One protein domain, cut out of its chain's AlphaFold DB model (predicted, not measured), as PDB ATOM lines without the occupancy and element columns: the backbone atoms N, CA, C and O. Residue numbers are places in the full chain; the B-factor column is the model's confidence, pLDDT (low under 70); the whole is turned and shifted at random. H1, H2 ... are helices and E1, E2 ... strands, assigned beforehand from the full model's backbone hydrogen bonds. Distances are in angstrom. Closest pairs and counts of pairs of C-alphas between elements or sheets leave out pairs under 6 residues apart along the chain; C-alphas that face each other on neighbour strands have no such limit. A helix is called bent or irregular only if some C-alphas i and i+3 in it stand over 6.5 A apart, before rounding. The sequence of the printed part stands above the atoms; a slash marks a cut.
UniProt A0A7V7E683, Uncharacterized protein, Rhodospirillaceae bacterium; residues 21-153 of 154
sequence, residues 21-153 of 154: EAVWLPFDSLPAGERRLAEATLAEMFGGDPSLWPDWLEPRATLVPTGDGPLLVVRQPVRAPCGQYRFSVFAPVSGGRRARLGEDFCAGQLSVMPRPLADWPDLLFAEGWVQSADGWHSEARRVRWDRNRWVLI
ATOM      1  N   GLU A  21      49.184 -16.473  30.328       81.81
ATOM      2  CA  GLU A  21      49.887 -15.375  29.670       81.81
ATOM      3  C   GLU A  21      49.935 -15.627  28.156       81.81
ATOM      4  O   GLU A  21      50.095 -16.765  27.701       81.81
ATOM      5  N   ALA A  22      49.749 -14.573  27.361       89.00
ATOM      6  CA  ALA A  22      49.803 -14.694  25.913       89.00
ATOM      7  C   ALA A  22      51.209 -15.090  25.429       89.00
ATOM      8  O   ALA A  22      52.211 -14.492  25.816       89.00
ATOM      9  N   VAL A  23      51.284 -16.056  24.509       92.62
ATOM     10  CA  VAL A  23      52.550 -16.428  23.863       92.62
ATOM     11  C   VAL A  23      52.854 -15.431  22.748       92.62
ATOM     12  O   VAL A  23      52.146 -15.383  21.739       92.62
ATOM     13  N   TRP A  24      53.904 -14.631  22.926       94.75
ATOM     14  CA  TRP A  24      54.304 -13.585  21.984       94.75
ATOM     15  C   TRP A  24      55.262 -14.100  20.910       94.75
ATOM     16  O   TRP A  24      56.375 -14.540  21.192       94.75
ATOM     17  N   LEU A  25      54.844 -13.966  19.658       96.69
ATOM     18  CA  LEU A  25      55.569 -14.393  18.472       96.69
ATOM     19  C   LEU A  25      56.204 -13.187  17.759       96.69
ATOM     20  O   LEU A  25      55.548 -12.147  17.634       96.69
ATOM     21  N   PRO A  26      57.459 -13.285  17.277       95.62
ATOM     22  CA  PRO A  26      58.006 -12.299  16.347       95.62
ATOM     23  C   PRO A  26      57.231 -12.320  15.023       95.62
ATOM     24  O   PRO A  26      56.760 -13.379  14.599       95.62
ATOM     25  N   PHE A  27      57.124 -11.176  14.344       95.56
ATOM     26  CA  PHE A  27      56.356 -11.066  13.093       95.56
ATOM     27  C   PHE A  27      56.806 -12.039  11.995       95.56
ATOM     28  O   PHE A  27      55.960 -12.570  11.280       95.56
ATOM     29  N   ASP A  28      58.101 -12.353  11.906       94.50
ATOM     30  CA  ASP A  28      58.632 -13.314  10.929       94.50
ATOM     31  C   ASP A  28      58.147 -14.757  11.148       94.50
ATOM     32  O   ASP A  28      58.207 -15.572  10.232       94.50
ATOM     33  N   SER A  29      57.643 -15.074  12.345       96.75
ATOM     34  CA  SER A  29      57.060 -16.388  12.654       96.75
ATOM     35  C   SER A  29      55.549 -16.461  12.418       96.75
ATOM     36  O   SER A  29      54.952 -17.530  12.542       96.75
ATOM     37  N   LEU A  30      54.913 -15.337  12.072       96.00
ATOM     38  CA  LEU A  30      53.491 -15.295  11.756       96.00
ATOM     39  C   LEU A  30      53.233 -15.781  10.320       96.00
ATOM     40  O   LEU A  30      54.039 -15.528   9.422       96.00
ATOM     41  N   PRO A  31      52.073 -16.406  10.047       94.69
ATOM     42  CA  PRO A  31      51.645 -16.668   8.676       94.69
ATOM     43  C   PRO A  31      51.614 -15.376   7.846       94.69
ATOM     44  O   PRO A  31      51.251 -14.319   8.357       94.69
ATOM     45  N   ALA A  32      51.916 -15.450   6.545       93.12
ATOM     46  CA  ALA A  32      52.083 -14.266   5.688       93.12
ATOM     47  C   ALA A  32      50.882 -13.292   5.686       93.12
ATOM     48  O   ALA A  32      51.055 -12.082   5.532       93.12
ATOM     49  N   GLY A  33      49.654 -13.798   5.849       92.88
ATOM     50  CA  GLY A  33      48.461 -12.957   6.006       92.88
ATOM     51  C   GLY A  33      48.457 -12.165   7.317       92.88
ATOM     52  O   GLY A  33      48.203 -10.964   7.304       92.88
ATOM     53  N   GLU A  34      48.798 -12.829   8.421       96.06
ATOM     54  CA  GLU A  34      48.849 -12.245   9.767       96.06
ATOM     55  C   GLU A  34      49.999 -11.260   9.910       96.06
ATOM     56  O   GLU A  34      49.817 -10.171  10.446       96.06
ATOM     57  N   ARG A  35      51.163 -11.618   9.360       96.44
ATOM     58  CA  ARG A  35      52.342 -10.758   9.316       96.44
ATOM     59  C   ARG A  35      52.023  -9.420   8.660       96.44
ATOM     60  O   ARG A  35      52.228  -8.391   9.286       96.44
ATOM     61  N   ARG A  36      51.465  -9.426   7.442       95.38
ATOM     62  CA  ARG A  36      51.142  -8.182   6.717       95.38
ATOM     63  C   ARG A  36      50.162  -7.296   7.482       95.38
ATOM     64  O   ARG A  36      50.294  -6.079   7.467       95.38
ATOM     65  N   LEU A  37      49.173  -7.898   8.144       95.94
ATOM     66  CA  LEU A  37      48.202  -7.154   8.943       95.94
ATOM     67  C   LEU A  37      48.831  -6.572  10.217       95.94
ATOM     68  O   LEU A  37      48.567  -5.421  10.571       95.94
ATOM     69  N   ALA A  38      49.689  -7.344  10.883       96.69
ATOM     70  CA  ALA A  38      50.442  -6.883  12.041       96.69
ATOM     71  C   ALA A  38      51.428  -5.768  11.661       96.69
ATOM     72  O   ALA A  38      51.518  -4.767  12.367       96.69
ATOM     73  N   GLU A  39      52.085  -5.876  10.505       97.00
ATOM     74  CA  GLU A  39      52.968  -4.837   9.978       97.00
ATOM     75  C   GLU A  39      52.208  -3.543   9.671       97.00
ATOM     76  O   GLU A  39      52.596  -2.466  10.123       97.00
ATOM     77  N   ALA A  40      51.063  -3.658   8.991       95.62
ATOM     78  CA  ALA A  40      50.186  -2.526   8.702       95.62
ATOM     79  C   ALA A  40      49.697  -1.811   9.975       95.62
ATOM     80  O   ALA A  40      49.494  -0.603   9.957       95.62
ATOM     81  N   THR A  41      49.551  -2.539  11.087       95.38
ATOM     82  CA  THR A  41      49.156  -1.961  12.383       95.38
ATOM     83  C   THR A  41      50.230  -1.026  12.951       95.38
ATOM     84  O   THR A  41      49.907  -0.046  13.611       95.38
ATOM     85  N   LEU A  42      51.510  -1.303  12.692       95.12
ATOM     86  CA  LEU A  42      52.632  -0.480  13.159       95.12
ATOM     87  C   LEU A  42      53.024   0.608  12.147       95.12
ATOM     88  O   LEU A  42      53.691   1.579  12.516       95.12
ATOM     89  N   ALA A  43      52.593   0.469  10.892       94.75
ATOM     90  CA  ALA A  43      52.970   1.356   9.799       94.75
ATOM     91  C   ALA A  43      52.575   2.823  10.025       94.75
ATOM     92  O   ALA A  43      53.286   3.718   9.572       94.75
ATOM     93  N   GLU A  44      51.491   3.085  10.758       87.25
ATOM     94  CA  GLU A  44      51.079   4.453  11.103       87.25
ATOM     95  C   GLU A  44      52.113   5.181  11.977       87.25
ATOM     96  O   GLU A  44      52.258   6.397  11.872       87.25
ATOM     97  N   MET A  45      52.852   4.452  12.821       88.56
ATOM     98  CA  MET A  45      53.836   5.037  13.742       88.56
ATOM     99  C   MET A  45      55.269   4.974  13.219       88.56
ATOM    100  O   MET A  45      56.059   5.873  13.501       88.56
ATOM    101  N   PHE A  46      55.616   3.912  12.489       92.56
ATOM    102  CA  PHE A  46      57.001   3.625  12.097       92.56
ATOM    103  C   PHE A  46      57.234   3.652  10.579       92.56
ATOM    104  O   PHE A  46      58.366   3.491  10.134       92.56
ATOM    105  N   GLY A  47      56.191   3.903   9.781       94.25
ATOM    106  CA  GLY A  47      56.250   3.915   8.319       94.25
ATOM    107  C   GLY A  47      55.909   2.561   7.691       94.25
ATOM    108  O   GLY A  47      55.953   1.518   8.336       94.25
ATOM    109  N   GLY A  48      55.547   2.579   6.405       95.25
ATOM    110  CA  GLY A  48      55.046   1.400   5.686       95.25
ATOM    111  C   GLY A  48      56.095   0.366   5.269       95.25
ATOM    112  O   GLY A  48      55.710  -0.675   4.746       95.25
ATOM    113  N   ASP A  49      57.386   0.638   5.473       95.12
ATOM    114  CA  ASP A  49      58.484  -0.279   5.155       95.12
ATOM    115  C   ASP A  49      59.110  -0.826   6.451       95.12
ATOM    116  O   ASP A  49      59.864  -0.103   7.111       95.12
ATOM    117  N   PRO A  50      58.824  -2.091   6.823       93.06
ATOM    118  CA  PRO A  50      59.379  -2.708   8.024       93.06
ATOM    119  C   PRO A  50      60.906  -2.796   8.053       93.06
ATOM    120  O   PRO A  50      61.477  -2.901   9.135       93.06
ATOM    121  N   SER A  51      61.583  -2.740   6.900       93.50
ATOM    122  CA  SER A  51      63.053  -2.771   6.843       93.50
ATOM    123  C   SER A  51      63.707  -1.469   7.312       93.50
ATOM    124  O   SER A  51      64.896  -1.454   7.616       93.50
ATOM    125  N   LEU A  52      62.929  -0.384   7.386       95.50
ATOM    126  CA  LEU A  52      63.364   0.931   7.862       95.50
ATOM    127  C   LEU A  52      62.972   1.186   9.320       95.50
ATOM    128  O   LEU A  52      63.223   2.272   9.850       95.50
ATOM    129  N   TRP A  53      62.309   0.226   9.963       94.38
ATOM    130  CA  TRP A  53      61.925   0.372  11.355       94.38
ATOM    131  C   TRP A  53      63.153   0.371  12.269       94.38
ATOM    132  O   TRP A  53      64.157  -0.259  11.952       94.38
ATOM    133  N   PRO A  54      63.095   1.068  13.417       92.56
ATOM    134  CA  PRO A  54      64.241   1.129  14.313       92.56
ATOM    135  C   PRO A  54      64.628  -0.252  14.855       92.56
ATOM    136  O   PRO A  54      63.757  -0.987  15.304       92.56
ATOM    137  N   ASP A  55      65.924  -0.553  14.944       91.50
ATOM    138  CA  ASP A  55      66.419  -1.865  15.410       91.50
ATOM    139  C   ASP A  55      66.004  -2.226  16.847       91.50
ATOM    140  O   ASP A  55      65.958  -3.394  17.222       91.50
ATOM    141  N   TRP A  56      65.704  -1.221  17.678       88.06
ATOM    142  CA  TRP A  56      65.196  -1.430  19.038       88.06
ATOM    143  C   TRP A  56      63.721  -1.852  19.070       88.06
ATOM    144  O   TRP A  56      63.210  -2.228  20.126       88.06
ATOM    145  N   LEU A  57      63.003  -1.731  17.951       91.12
ATOM    146  CA  LEU A  57      61.611  -2.129  17.845       91.12
ATOM    147  C   LEU A  57      61.532  -3.657  17.817       91.12
ATOM    148  O   LEU A  57      61.984  -4.297  16.875       91.12
ATOM    149  N   GLU A  58      60.892  -4.240  18.827       90.19
ATOM    150  CA  GLU A  58      60.598  -5.675  18.864       90.19
ATOM    151  C   GLU A  58      59.113  -5.938  18.559       90.19
ATOM    152  O   GLU A  58      58.308  -6.102  19.492       90.19
ATOM    153  N   PRO A  59      58.705  -5.975  17.276       90.69
ATOM    154  CA  PRO A  59      57.313  -6.181  16.911       90.69
ATOM    155  C   PRO A  59      56.893  -7.610  17.259       90.69
ATOM    156  O   PRO A  59      57.487  -8.591  16.800       90.69
ATOM    157  N   ARG A  60      55.849  -7.742  18.083       95.88
ATOM    158  CA  ARG A  60      55.272  -9.045  18.426       95.88
ATOM    159  C   ARG A  60      53.766  -9.049  18.250       95.88
ATOM    160  O   ARG A  60      53.084  -8.042  18.443       95.88
ATOM    161  N   ALA A  61      53.250 -10.222  17.937       97.75
ATOM    162  CA  ALA A  61      51.828 -10.501  17.986       97.75
ATOM    163  C   ALA A  61      51.597 -11.849  18.665       97.75
ATOM    164  O   ALA A  61      52.525 -12.632  18.857       97.75
ATOM    165  N   THR A  62      50.358 -12.127  19.030       97.50
ATOM    166  CA  THR A  62      49.946 -13.433  19.530       97.50
ATOM    167  C   THR A  62      48.710 -13.908  18.777       97.50
ATOM    168  O   THR A  62      47.901 -13.101  18.310       97.50
ATOM    169  N   LEU A  63      48.585 -15.227  18.645       96.94
ATOM    170  CA  LEU A  63      47.409 -15.889  18.103       96.94
ATOM    171  C   LEU A  63      46.653 -16.530  19.264       96.94
ATOM    172  O   LEU A  63      47.098 -17.532  19.820       96.94
ATOM    173  N   VAL A  64      45.521 -15.940  19.639       95.62
ATOM    174  CA  VAL A  64      44.711 -16.404  20.771       95.62
ATOM    175  C   VAL A  64      43.668 -17.402  20.266       95.62
ATOM    176  O   VAL A  64      42.827 -17.005  19.463       95.62
ATOM    177  N   PRO A  65      43.677 -18.673  20.705       92.38
ATOM    178  CA  PRO A  65      42.722 -19.671  20.227       92.38
ATOM    179  C   PRO A  65      41.262 -19.307  20.548       92.38
ATOM    180  O   PRO A  65      40.961 -18.850  21.650       92.38
ATOM    181  N   THR A  66      40.359 -19.556  19.595       91.62
ATOM    182  CA  THR A  66      38.892 -19.457  19.752       91.62
ATOM    183  C   THR A  66      38.217 -20.620  19.014       91.62
ATOM    184  O   THR A  66      38.892 -21.333  18.262       91.62
ATOM    185  N   GLY A  67      36.910 -20.811  19.203       88.50
ATOM    186  CA  GLY A  67      36.126 -21.845  18.513       88.50
ATOM    187  C   GLY A  67      36.123 -21.714  16.985       88.50
ATOM    188  O   GLY A  67      36.195 -22.722  16.287       88.50
ATOM    189  N   ASP A  68      36.158 -20.482  16.468       88.25
ATOM    190  CA  ASP A  68      36.054 -20.175  15.029       88.25
ATOM    191  C   ASP A  68      37.415 -19.875  14.368       88.25
ATOM    192  O   ASP A  68      37.494 -19.359  13.251       88.25
ATOM    193  N   GLY A  69      38.516 -20.168  15.068       91.69
ATOM    194  CA  GLY A  69      39.886 -19.842  14.658       91.69
ATOM    195  C   GLY A  69      40.535 -18.769  15.539       91.69
ATOM    196  O   GLY A  69      39.881 -18.168  16.384       91.69
ATOM    197  N   PRO A  70      41.846 -18.517  15.422       95.62
ATOM    198  CA  PRO A  70      42.535 -17.673  16.393       95.62
ATOM    199  C   PRO A  70      42.225 -16.184  16.198       95.62
ATOM    200  O   PRO A  70      42.172 -15.724  15.057       95.62
ATOM    201  N   LEU A  71      42.128 -15.407  17.280       96.62
ATOM    202  CA  LEU A  71      42.280 -13.947  17.231       96.62
ATOM    203  C   LEU A  71      43.738 -13.607  16.940       96.62
ATOM    204  O   LEU A  71      44.633 -14.276  17.453       96.62
ATOM    205  N   LEU A  72      43.978 -12.543  16.182       97.94
ATOM    206  CA  LEU A  72      45.299 -11.926  16.109       97.94
ATOM    207  C   LEU A  72      45.313 -10.738  17.070       97.94
ATOM    208  O   LEU A  72      44.482  -9.840  16.942       97.94
ATOM    209  N   VAL A  73      46.257 -10.715  18.007       98.00
ATOM    210  CA  VAL A  73      46.496  -9.548  18.864       98.00
ATOM    211  C   VAL A  73      47.891  -9.011  18.599       98.00
ATOM    212  O   VAL A  73      48.878  -9.722  18.770       98.00
ATOM    213  N   VAL A  74      47.973  -7.754  18.186       97.62
ATOM    214  CA  VAL A  74      49.227  -7.070  17.861       97.62
ATOM    215  C   VAL A  74      49.557  -6.114  18.996       97.62
ATOM    216  O   VAL A  74      48.708  -5.299  19.363       97.62
ATOM    217  N   ARG A  75      50.772  -6.194  19.552       94.94
ATOM    218  CA  ARG A  75      51.243  -5.215  20.542       94.94
ATOM    219  C   ARG A  75      52.073  -4.140  19.851       94.94
ATOM    220  O   ARG A  75      53.028  -4.437  19.136       94.94
ATOM    221  N   GLN A  76      51.715  -2.891  20.087       92.25
ATOM    222  CA  GLN A  76      52.378  -1.712  19.557       92.25
ATOM    223  C   GLN A  76      53.097  -0.995  20.708       92.25
ATOM    224  O   GLN A  76      52.425  -0.551  21.642       92.25
ATOM    225  N   PRO A  77      54.432  -0.875  20.697       89.56
ATOM    226  CA  PRO A  77      55.136  -0.138  21.740       89.56
ATOM    227  C   PRO A  77      54.839   1.356  21.623       89.56
ATOM    228  O   PRO A  77      54.919   1.933  20.538       89.56
ATOM    229  N   VAL A  78      54.506   1.993  22.747       85.94
ATOM    230  CA  VAL A  78      54.154   3.419  22.793       85.94
ATOM    231  C   VAL A  78      54.912   4.151  23.896       85.94
ATOM    232  O   VAL A  78      55.139   3.624  24.978       85.94
ATOM    233  N   ARG A  79      55.270   5.414  23.639       73.69
ATOM    234  CA  ARG A  79      55.976   6.294  24.594       73.69
ATOM    235  C   ARG A  79      55.028   7.165  25.441       73.69
ATOM    236  O   ARG A  79      55.398   8.255  25.860       73.69
ATOM    237  N   ALA A  80      53.793   6.711  25.650       70.19
ATOM    238  CA  ALA A  80      52.727   7.418  26.369       70.19
ATOM    239  C   ALA A  80      52.374   6.681  27.679       70.19
ATOM    240  O   ALA A  80      52.719   5.502  27.799       70.19
ATOM    241  N   PRO A  81      51.665   7.309  28.644       72.50
ATOM    242  CA  PRO A  81      51.151   6.631  29.841       72.50
ATOM    243  C   PRO A  81      50.045   5.639  29.451       72.50
ATOM    244  O   PRO A  81      48.857   5.903  29.566       72.50
ATOM    245  N   CYS A  82      50.455   4.504  28.896       78.25
ATOM    246  CA  CYS A  82      49.589   3.483  28.312       78.25
ATOM    247  C   CYS A  82      49.938   2.093  28.860       78.25
ATOM    248  O   CYS A  82      49.367   1.102  28.436       78.25
ATOM    249  N   GLY A  83      50.872   2.012  29.812       75.25
ATOM    250  CA  GLY A  83      51.303   0.738  30.376       75.25
ATOM    251  C   GLY A  83      52.414   0.039  29.609       75.25
ATOM    252  O   GLY A  83      52.755  -1.053  30.010       75.25
ATOM    253  N   GLN A  84      53.016   0.689  28.598       87.75
ATOM    254  CA  GLN A  84      54.081   0.231  27.673       87.75
ATOM    255  C   GLN A  84      53.571  -0.069  26.255       87.75
ATOM    256  O   GLN A  84      54.259   0.268  25.287       87.75
ATOM    257  N   TYR A  85      52.363  -0.627  26.105       92.44
ATOM    258  CA  TYR A  85      51.845  -1.056  24.803       92.44
ATOM    259  C   TYR A  85      50.403  -0.607  24.536       92.44
ATOM    260  O   TYR A  85      49.576  -0.490  25.440       92.44
ATOM    261  N   ARG A  86      50.083  -0.421  23.250       92.81
ATOM    262  CA  ARG A  86      48.713  -0.482  22.725       92.81
ATOM    263  C   ARG A  86      48.484  -1.839  22.081       92.81
ATOM    264  O   ARG A  86      49.291  -2.278  21.268       92.81
ATOM    265  N   PHE A  87      47.379  -2.490  22.410       95.19
ATOM    266  CA  PHE A  87      46.997  -3.777  21.848       95.19
ATOM    267  C   PHE A  87      45.847  -3.602  20.863       95.19
ATOM    268  O   PHE A  87      44.763  -3.174  21.258       95.19
ATOM    269  N   SER A  88      46.072  -3.983  19.606       97.00
ATOM    270  CA  SER A  88      45.023  -4.084  18.589       97.00
ATOM    271  C   SER A  88      44.574  -5.526  18.455       97.00
ATOM    272  O   SER A  88      45.406  -6.421  18.298       97.00
ATOM    273  N   VAL A  89      43.263  -5.759  18.486       97.69
ATOM    274  CA  VAL A  89      42.678  -7.100  18.388       97.69
ATOM    275  C   VAL A  89      41.952  -7.251  17.057       97.69
ATOM    276  O   VAL A  89      41.183  -6.381  16.653       97.69
ATOM    277  N   PHE A  90      42.168  -8.373  16.382       97.62
ATOM    278  CA  PHE A  90      41.535  -8.715  15.115       97.62
ATOM    279  C   PHE A  90      40.779 -10.040  15.230       97.62
ATOM    280  O   PHE A  90      41.262 -11.004  15.828       97.62
ATOM    281  N   ALA A  91      39.595 -10.078  14.618       96.38
ATOM    282  CA  ALA A  91      38.712 -11.236  14.563       96.38
ATOM    283  C   ALA A  91      39.389 -12.433  13.878       96.38
ATOM    284  O   ALA A  91      40.347 -12.231  13.118       96.38
ATOM    285  N   PRO A  92      38.864 -13.658  14.063       95.50
ATOM    286  CA  PRO A  92      39.214 -14.791  13.213       95.50
ATOM    287  C   PRO A  92      38.984 -14.469  11.729       95.50
ATOM    288  O   PRO A  92      38.253 -13.539  11.370       95.50
ATOM    289  N   VAL A  93      39.637 -15.226  10.848       94.06
ATOM    290  CA  VAL A  93      39.513 -15.020   9.401       94.06
ATOM    291  C   VAL A  93      38.089 -15.351   8.954       94.06
ATOM    292  O   VAL A  93      37.624 -16.471   9.128       94.06
ATOM    293  N   SER A  94      37.426 -14.395   8.304       91.31
ATOM    294  CA  SER A  94      36.121 -14.577   7.665       91.31
ATOM    295  C   SER A  94      36.166 -14.007   6.249       91.31
ATOM    296  O   SER A  94      36.630 -12.887   6.029       91.31
ATOM    297  N   GLY A  95      35.775 -14.809   5.252       87.19
ATOM    298  CA  GLY A  95      35.868 -14.417   3.838       87.19
ATOM    299  C   GLY A  95      37.296 -14.077   3.378       87.19
ATOM    300  O   GLY A  95      37.480 -13.206   2.531       87.19
ATOM    301  N   GLY A  96      38.317 -14.709   3.971       88.31
ATOM    302  CA  GLY A  96      39.732 -14.478   3.645       88.31
ATOM    303  C   GLY A  96      40.333 -13.192   4.224       88.31
ATOM    304  O   GLY A  96      41.467 -12.847   3.893       88.31
ATOM    305  N   ARG A  97      39.602 -12.470   5.083       89.50
ATOM    306  CA  ARG A  97      40.064 -11.233   5.731       89.50
ATOM    307  C   ARG A  97      39.827 -11.291   7.237       89.50
ATOM    308  O   ARG A  97      38.990 -12.047   7.714       89.50
ATOM    309  N   ARG A  98      40.548 -10.453   7.983       94.44
ATOM    310  CA  ARG A  98      40.275 -10.192   9.400       94.44
ATOM    311  C   ARG A  98      39.707  -8.796   9.568       94.44
ATOM    312  O   ARG A  98      40.202  -7.850   8.956       94.44
ATOM    313  N   ALA A  99      38.690  -8.676  10.408       94.88
ATOM    314  CA  ALA A  99      38.178  -7.386  10.848       94.88
ATOM    315  C   ALA A  99      38.886  -6.972  12.143       94.88
ATOM    316  O   ALA A  99      39.093  -7.803  13.027       94.88
ATOM    317  N   ARG A 100      39.244  -5.692  12.268       96.25
ATOM    318  CA  ARG A 100      39.676  -5.125  13.551       96.25
ATOM    319  C   ARG A 100      38.480  -5.069  14.497       96.25
ATOM    320  O   ARG A 100      37.379  -4.710  14.081       96.25
ATOM    321  N   LEU A 101      38.699  -5.427  15.753       95.56
ATOM    322  CA  LEU A 101      37.668  -5.473  16.778       95.56
ATOM    323  C   LEU A 101      37.775  -4.260  17.687       95.56
ATOM    324  O   LEU A 101      38.641  -4.212  18.558       95.56
ATOM    325  N   GLY A 102      36.857  -3.312  17.513       93.75
ATOM    326  CA  GLY A 102      36.774  -2.128  18.361       93.75
ATOM    327  C   GLY A 102      38.068  -1.306  18.402       93.75
ATOM    328  O   GLY A 102      38.822  -1.242  17.429       93.75
ATOM    329  N   GLU A 103      38.276  -0.647  19.539       92.25
ATOM    330  CA  GLU A 103      39.410   0.239  19.808       92.25
ATOM    331  C   GLU A 103      40.619  -0.513  20.390       92.25
ATOM    332  O   GLU A 103      40.525  -1.684  20.759       92.25
ATOM    333  N   ASP A 104      41.761   0.176  20.479       93.25
ATOM    334  CA  ASP A 104      42.970  -0.369  21.101       93.25
ATOM    335  C   ASP A 104      42.907  -0.344  22.628       93.25
ATOM    336  O   ASP A 104      42.354   0.565  23.251       93.25
ATOM    337  N   PHE A 105      43.590  -1.303  23.247       92.50
ATOM    338  CA  PHE A 105      43.754  -1.354  24.694       92.50
ATOM    339  C   PHE A 105      45.145  -0.888  25.107       92.50
ATOM    340  O   PHE A 105      46.141  -1.473  24.705       92.50
ATOM    341  N   CYS A 106      45.219   0.138  25.949       91.06
ATOM    342  CA  CYS A 106      46.423   0.448  26.717       91.06
ATOM    343  C   CYS A 106      46.635  -0.558  27.851       91.06
ATOM    344  O   CYS A 106      45.734  -0.717  28.685       91.06
ATOM    345  N   ALA A 107      47.797  -1.212  27.860       92.56
ATOM    346  CA  ALA A 107      48.263  -2.105  28.917       92.56
ATOM    347  C   ALA A 107      49.777  -2.384  28.823       92.56
ATOM    348  O   ALA A 107      50.426  -2.082  27.820       92.56
ATOM    349  N   GLY A 108      50.330  -3.004  29.863       90.94
ATOM    350  CA  GLY A 108      51.656  -3.634  29.822       90.94
ATOM    351  C   GLY A 108      51.598  -5.111  29.484       90.94
ATOM    352  O   GLY A 108      52.494  -5.637  28.824       90.94
ATOM    353  N   GLN A 109      50.502  -5.769  29.864       92.38
ATOM    354  CA  GLN A 109      50.356  -7.211  29.731       92.38
ATOM    355  C   GLN A 109      48.978  -7.599  29.197       92.38
ATOM    356  O   GLN A 109      47.978  -6.918  29.437       92.38
ATOM    357  N   LEU A 110      48.946  -8.735  28.501       95.06
ATOM    358  CA  LEU A 110      47.734  -9.419  28.069       95.06
ATOM    359  C   LEU A 110      47.742 -10.848  28.614       95.06
ATOM    360  O   LEU A 110      48.649 -11.625  28.307       95.06
ATOM    361  N   SER A 111      46.667 -11.209  29.305       95.19
ATOM    362  CA  SER A 111      46.368 -12.591  29.679       95.19
ATOM    363  C   SER A 111      45.069 -13.048  29.024       95.19
ATOM    364  O   SER A 111      44.116 -12.282  28.874       95.19
ATOM    365  N   VAL A 112      45.022 -14.318  28.640       94.44
ATOM    366  CA  VAL A 112      43.857 -14.952  28.024       94.44
ATOM    367  C   VAL A 112      43.162 -15.807  29.072       94.44
ATOM    368  O   VAL A 112      43.775 -16.670  29.699       94.44
ATOM    369  N   MET A 113      41.865 -15.581  29.252       92.94
ATOM    370  CA  MET A 113      41.023 -16.346  30.166       92.94
ATOM    371  C   MET A 113      40.046 -17.204  29.354       92.94
ATOM    372  O   MET A 113      39.064 -16.677  28.817       92.94
ATOM    373  N   PRO A 114      40.290 -18.524  29.242       89.69
ATOM    374  CA  PRO A 114      39.381 -19.428  28.551       89.69
ATOM    375  C   PRO A 114      37.988 -19.396  29.173       89.69
ATOM    376  O   PRO A 114      37.832 -19.323  30.395       89.69
ATOM    377  N   ARG A 115      36.963 -19.500  28.328       89.62
ATOM    378  CA  ARG A 115      35.572 -19.585  28.766       89.62
ATOM    379  C   ARG A 115      34.994 -20.945  28.400       89.62
ATOM    380  O   ARG A 115      34.881 -21.246  27.214       89.62
ATOM    381  N   PRO A 116      34.594 -21.760  29.390       81.94
ATOM    382  CA  PRO A 116      33.874 -22.990  29.105       81.94
ATOM    383  C   PRO A 116      32.617 -22.678  28.288       81.94
ATOM    384  O   PRO A 116      31.858 -21.780  28.655       81.94
ATOM    385  N   LEU A 117      32.398 -23.432  27.207       82.56
ATOM    386  CA  LEU A 117      31.192 -23.367  26.367       82.56
ATOM    387  C   LEU A 117      30.973 -22.038  25.619       82.56
ATOM    388  O   LEU A 117      29.873 -21.807  25.121       82.56
ATOM    389  N   ALA A 118      31.976 -21.162  25.548       85.44
ATOM    390  CA  ALA A 118      31.915 -19.957  24.729       85.44
ATOM    391  C   ALA A 118      32.984 -20.010  23.643       85.44
ATOM    392  O   ALA A 118      34.113 -20.428  23.898       85.44
ATOM    393  N   ASP A 119      32.635 -19.523  22.455       86.75
ATOM    394  CA  ASP A 119      33.545 -19.539  21.313       86.75
ATOM    395  C   ASP A 119      34.751 -18.622  21.545       86.75
ATOM    396  O   ASP A 119      35.843 -18.916  21.073       86.75
ATOM    397  N   TRP A 120      34.577 -17.541  22.313       92.62
ATOM    398  CA  TRP A 120      35.581 -16.497  22.517       92.62
ATOM    399  C   TRP A 120      36.048 -16.412  23.980       92.62
ATOM    400  O   TRP A 120      35.208 -16.425  24.892       92.62
ATOM    401  N   PRO A 121      37.366 -16.269  24.229       93.62
ATOM    402  CA  PRO A 121      37.897 -16.062  25.572       93.62
ATOM    403  C   PRO A 121      37.617 -14.641  26.081       93.62
ATOM    404  O   PRO A 121      37.330 -13.726  25.306       93.62
ATOM    405  N   ASP A 122      37.756 -14.447  27.392       95.62
ATOM    406  CA  ASP A 122      37.936 -13.101  27.940       95.62
ATOM    407  C   ASP A 122      39.416 -12.705  27.813       95.62
ATOM    408  O   ASP A 122      40.313 -13.544  27.947       95.62
ATOM    409  N   LEU A 123      39.675 -11.420  27.578       96.06
ATOM    410  CA  LEU A 123      41.023 -10.854  27.524       96.06
ATOM    411  C   LEU A 123      41.230  -9.958  28.741       96.06
ATOM    412  O   LEU A 123      40.415  -9.077  29.004       96.06
ATOM    413  N   LEU A 124      42.307 -10.175  29.487       95.31
ATOM    414  CA  LEU A 124      42.699  -9.334  30.611       95.31
ATOM    415  C   LEU A 124      43.886  -8.471  30.200       95.31
ATOM    416  O   LEU A 124      44.979  -8.978  29.975       95.31
ATOM    417  N   PHE A 125      43.660  -7.166  30.141       93.88
ATOM    418  CA  PHE A 125      44.684  -6.159  29.908       93.88
ATOM    419  C   PHE A 125      45.120  -5.579  31.252       93.88
ATOM    420  O   PHE A 125      44.355  -4.853  31.886       93.88
ATOM    421  N   ALA A 126      46.321  -5.922  31.709       91.25
ATOM    422  CA  ALA A 126      46.862  -5.481  32.993       91.25
ATOM    423  C   ALA A 126      47.919  -4.382  32.813       91.25
ATOM    424  O   ALA A 126      48.443  -4.177  31.718       91.25
ATOM    425  N   GLU A 127      48.221  -3.663  33.898       87.50
ATOM    426  CA  GLU A 127      49.197  -2.557  33.915       87.50
ATOM    427  C   GLU A 127      48.843  -1.401  32.958       87.50
ATOM    428  O   GLU A 127      49.702  -0.610  32.571       87.50
ATOM    429  N   GLY A 128      47.575  -1.295  32.552       83.12
ATOM    430  CA  GLY A 128      47.076  -0.173  31.763       83.12
ATOM    431  C   GLY A 128      46.949   1.081  32.607       83.12
ATOM    432  O   GLY A 128      46.648   1.008  33.792       83.12
ATOM    433  N   TRP A 129      47.159   2.237  31.982       84.38
ATOM    434  CA  TRP A 129      46.963   3.533  32.621       84.38
ATOM    435  C   TRP A 129      45.772   4.242  31.992       84.38
ATOM    436  O   TRP A 129      45.644   4.294  30.767       84.38
ATOM    437  N   VAL A 130      44.905   4.783  32.842       82.06
ATOM    438  CA  VAL A 130      43.710   5.530  32.446       82.06
ATOM    439  C   VAL A 130      43.773   6.914  33.078       82.06
ATOM    440  O   VAL A 130      44.138   7.060  34.246       82.06
ATOM    441  N   GLN A 131      43.437   7.935  32.290       84.38
ATOM    442  CA  GLN A 131      43.309   9.303  32.775       84.38
ATOM    443  C   GLN A 131      41.890   9.521  33.309       84.38
ATOM    444  O   GLN A 131      40.918   9.377  32.570       84.38
ATOM    445  N   SER A 132      41.785   9.877  34.586       83.69
ATOM    446  CA  SER A 132      40.548  10.273  35.259       83.69
ATOM    447  C   SER A 132      40.586  11.768  35.616       83.69
ATOM    448  O   SER A 132      41.569  12.460  35.333       83.69
ATOM    449  N   ALA A 133      39.525  12.274  36.252       88.19
ATOM    450  CA  ALA A 133      39.511  13.630  36.804       88.19
ATOM    451  C   ALA A 133      40.600  13.853  37.876       88.19
ATOM    452  O   ALA A 133      41.109  14.965  37.995       88.19
ATOM    453  N   ASP A 134      40.994  12.795  38.593       86.56
ATOM    454  CA  ASP A 134      41.949  12.844  39.709       86.56
ATOM    455  C   ASP A 134      43.396  12.528  39.284       86.56
ATOM    456  O   ASP A 134      44.317  12.551  40.103       86.56
ATOM    457  N   GLY A 135      43.619  12.259  37.992       86.38
ATOM    458  CA  GLY A 135      44.936  11.994  37.419       86.38
ATOM    459  C   GLY A 135      45.044  10.638  36.726       86.38
ATOM    460  O   GLY A 135      44.064  10.066  36.257       86.38
ATOM    461  N   TRP A 136      46.279  10.154  36.595       83.88
ATOM    462  CA  TRP A 136      46.578   8.871  35.961       83.88
ATOM    463  C   TRP A 136      46.535   7.747  36.992       83.88
ATOM    464  O   TRP A 136      47.223   7.816  38.011       83.88
ATOM    465  N   HIS A 137      45.785   6.687  36.698       84.88
ATOM    466  CA  HIS A 137      45.689   5.512  37.562       84.88
ATOM    467  C   HIS A 137      45.952   4.237  36.775       84.88
ATOM    468  O   HIS A 137      45.583   4.133  35.604       84.88
ATOM    469  N   SER A 138      46.582   3.269  37.440       85.19
ATOM    470  CA  SER A 138      46.728   1.923  36.901       85.19
ATOM    471  C   SER A 138      45.411   1.167  37.058       85.19
ATOM    472  O   SER A 138      44.908   1.034  38.173       85.19
ATOM    473  N   GLU A 139      44.887   0.624  35.966       85.50
ATOM    474  CA  GLU A 139      43.648  -0.150  35.942       85.50
ATOM    475  C   GLU A 139      43.822  -1.405  35.082       85.50
ATOM    476  O   GLU A 139      44.240  -1.344  33.922       85.50
ATOM    477  N   ALA A 140      43.487  -2.561  35.658       90.25
ATOM    478  CA  ALA A 140      43.377  -3.805  34.912       90.25
ATOM    479  C   ALA A 140      41.969  -3.919  34.322       90.25
ATOM    480  O   ALA A 140      40.976  -3.773  35.031       90.25
ATOM    481  N   ARG A 141      41.877  -4.205  33.024       92.31
ATOM    482  CA  ARG A 141      40.614  -4.289  32.288       92.31
ATOM    483  C   ARG A 141      40.434  -5.686  31.732       92.31
ATOM    484  O   ARG A 141      41.100  -6.072  30.771       92.31
ATOM    485  N   ARG A 142      39.505  -6.439  32.316       95.00
ATOM    486  CA  ARG A 142      39.006  -7.675  31.718       95.00
ATOM    487  C   ARG A 142      37.881  -7.329  30.754       95.00
ATOM    488  O   ARG A 142      36.897  -6.701  31.137       95.00
ATOM    489  N   VAL A 143      38.028  -7.729  29.499       95.56
ATOM    490  CA  VAL A 143      37.064  -7.450  28.438       95.56
ATOM    491  C   VAL A 143      36.592  -8.721  27.759       95.56
ATOM    492  O   VAL A 143      37.310  -9.717  27.658       95.56
ATOM    493  N   ARG A 144      35.365  -8.649  27.258       95.62
ATOM    494  CA  ARG A 144      34.700  -9.695  26.493       95.62
ATOM    495  C   ARG A 144      34.167  -9.123  25.196       95.62
ATOM    496  O   ARG A 144      33.584  -8.040  25.204       95.62
ATOM    497  N   TRP A 145      34.332  -9.861  24.103       94.62
ATOM    498  CA  TRP A 145      33.637  -9.549  22.862       94.62
ATOM    499  C   TRP A 145      32.200 -10.064  22.957       94.62
ATOM    500  O   TRP A 145      31.977 -11.266  23.095       94.62
ATOM    501  N   ASP A 146      31.227  -9.160  22.938       92.81
ATOM    502  CA  ASP A 146      29.803  -9.489  22.964       92.81
ATOM    503  C   ASP A 146      29.026  -8.487  22.105       92.81
ATOM    504  O   ASP A 146      29.349  -7.300  22.084       92.81
ATOM    505  N   ARG A 147      28.013  -8.956  21.368       90.38
ATOM    506  CA  ARG A 147      27.172  -8.132  20.472       90.38
ATOM    507  C   ARG A 147      27.975  -7.137  19.618       90.38
ATOM    508  O   ARG A 147      27.608  -5.968  19.503       90.38
ATOM    509  N   ASN A 148      29.071  -7.612  19.022       90.62
ATOM    510  CA  ASN A 148      29.961  -6.833  18.156       90.62
ATOM    511  C   ASN A 148      30.641  -5.624  18.842       90.62
ATOM    512  O   ASN A 148      30.908  -4.608  18.197       90.62
ATOM    513  N   ARG A 149      30.902  -5.713  20.151       94.75
ATOM    514  CA  ARG A 149      31.647  -4.706  20.919       94.75
ATOM    515  C   ARG A 149      32.427  -5.331  22.073       94.75
ATOM    516  O   ARG A 149      32.089  -6.403  22.567       94.75
ATOM    517  N   TRP A 150      33.433  -4.608  22.554       94.94
ATOM    518  CA  TRP A 150      34.079  -4.929  23.822       94.94
ATOM    519  C   TRP A 150      33.209  -4.472  24.996       94.94
ATOM    520  O   TRP A 150      32.693  -3.350  25.010       94.94
ATOM    521  N   VAL A 151      33.049  -5.355  25.977       95.31
ATOM    522  CA  VAL A 151      32.340  -5.108  27.234       95.31
ATOM    523  C   VAL A 151      33.305  -5.375  28.382       95.31
ATOM    524  O   VAL A 151      33.940  -6.427  28.409       95.31
ATOM    525  N   LEU A 152      33.428  -4.426  29.313       93.44
ATOM    526  CA  LEU A 152      34.181  -4.612  30.554       93.44
ATOM    527  C   LEU A 152      33.443  -5.606  31.452       93.44
ATOM    528  O   LEU A 152      32.237  -5.472  31.665       93.44
ATOM    529  N   ILE A 153      34.166  -6.591  31.970       92.44
ATOM    530  CA  ILE A 153      33.643  -7.637  32.849       92.44
ATOM    531  C   ILE A 153      34.418  -7.572  34.164       92.44
ATOM    532  O   ILE A 153      35.641  -7.454  34.143       92.44
TER     533      ILE A 153
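Overview. This is residues 21 to 153 of the 154 residues of an uncharacterized protein of Rhodospirillaceae bacterium (UniProt A0A7V7E683). Two four-stranded antiparallel sheets, E1 to E4 and E5 to E8, lie partly face to face as a sandwich, and helix H1 covers the other face of the first sheet. The chain passes from one sheet to the other at the link from E4 to E5, and the long strands E6 and E7 bend as one hairpin. The printed part has 133 residues, with one named helix followed by eight named strands; the sheet orders are E1 E2 E3 E4 and E5 E6 E7 E8, and the class is mixed, helices and strands. It is compact, with a radius of gyration of the C-alphas of 14.9 A and spans of 39 by 39 by 23 A.

Along the chain. H1, residues 32 to 46, begins at C-alpha 32 (52.083, -14.266, 5.688) and is 19.6 A long. E1 is residues 60 to 64, E2 residues 71 to 77, 19.4 A long, E3 residues 85 to 90, and E4 residues 105 to 107. E5 is residues 109 to 113. E6, residues 122 to 132, is 24.6 A long and bends by 77 degrees at residue 127. E7, residues 135 to 146, is 30.0 A long and bends by 67 degrees at residue 138. E8, residues 149 to 152, ends at C-alpha 152 (34.181, -4.612, 30.554).

Arrangement. Residues 25 to 26 pair antiparallel with residues 60 to 61 of E1. H1 is on the sheet E1 E2 E3 E4 at a height over the sheet of 9.6 A, two layers with the helix on one face. Its closest C-alphas to E2 are those of Ala 38 and Val 74, 5.9 A. H1 is irregular, but only just: C-alphas 41 and 44 are 6.8 A apart; 9 of its 11 O i to N i+4 pairs are within hydrogen-bond range. E1 to E4 form a meander, each strand the antiparallel neighbour of the one before, in a strongly twisted sheet. Within hydrogen-bond range are N 62 and O 73 of E1 and E2, 2.8 A, N 74 and O 88 of E2 and E3, 2.9 A, and N 87 and O 105 of E3 and E4, 2.8 A. In the sandwich, two sheets face to face, the best planes stand 33 degrees apart; the closest C-alphas of E4 and E6 are those of Ala 107 and Gly 128, 3.6 A. E5 to E8 form a second meander, with N 111 and O 124 of E5 and E6, N 125 and O 141 of E6 and E7, and N 144 and O 151 of E7 and E8 each 2.9 A apart. E7 is staggered: residues 135 to 143 pair with E6 and 143 to 146 with E8.

Size, cuts and confidence. The C-alphas farthest apart are those of Gly 95 and Asp 134, 45.5 A. The printed part has no cut, and its long links are H1 to E1 and E3 to E4. Its mean pLDDT is 91.6, and no printed residue is under 70.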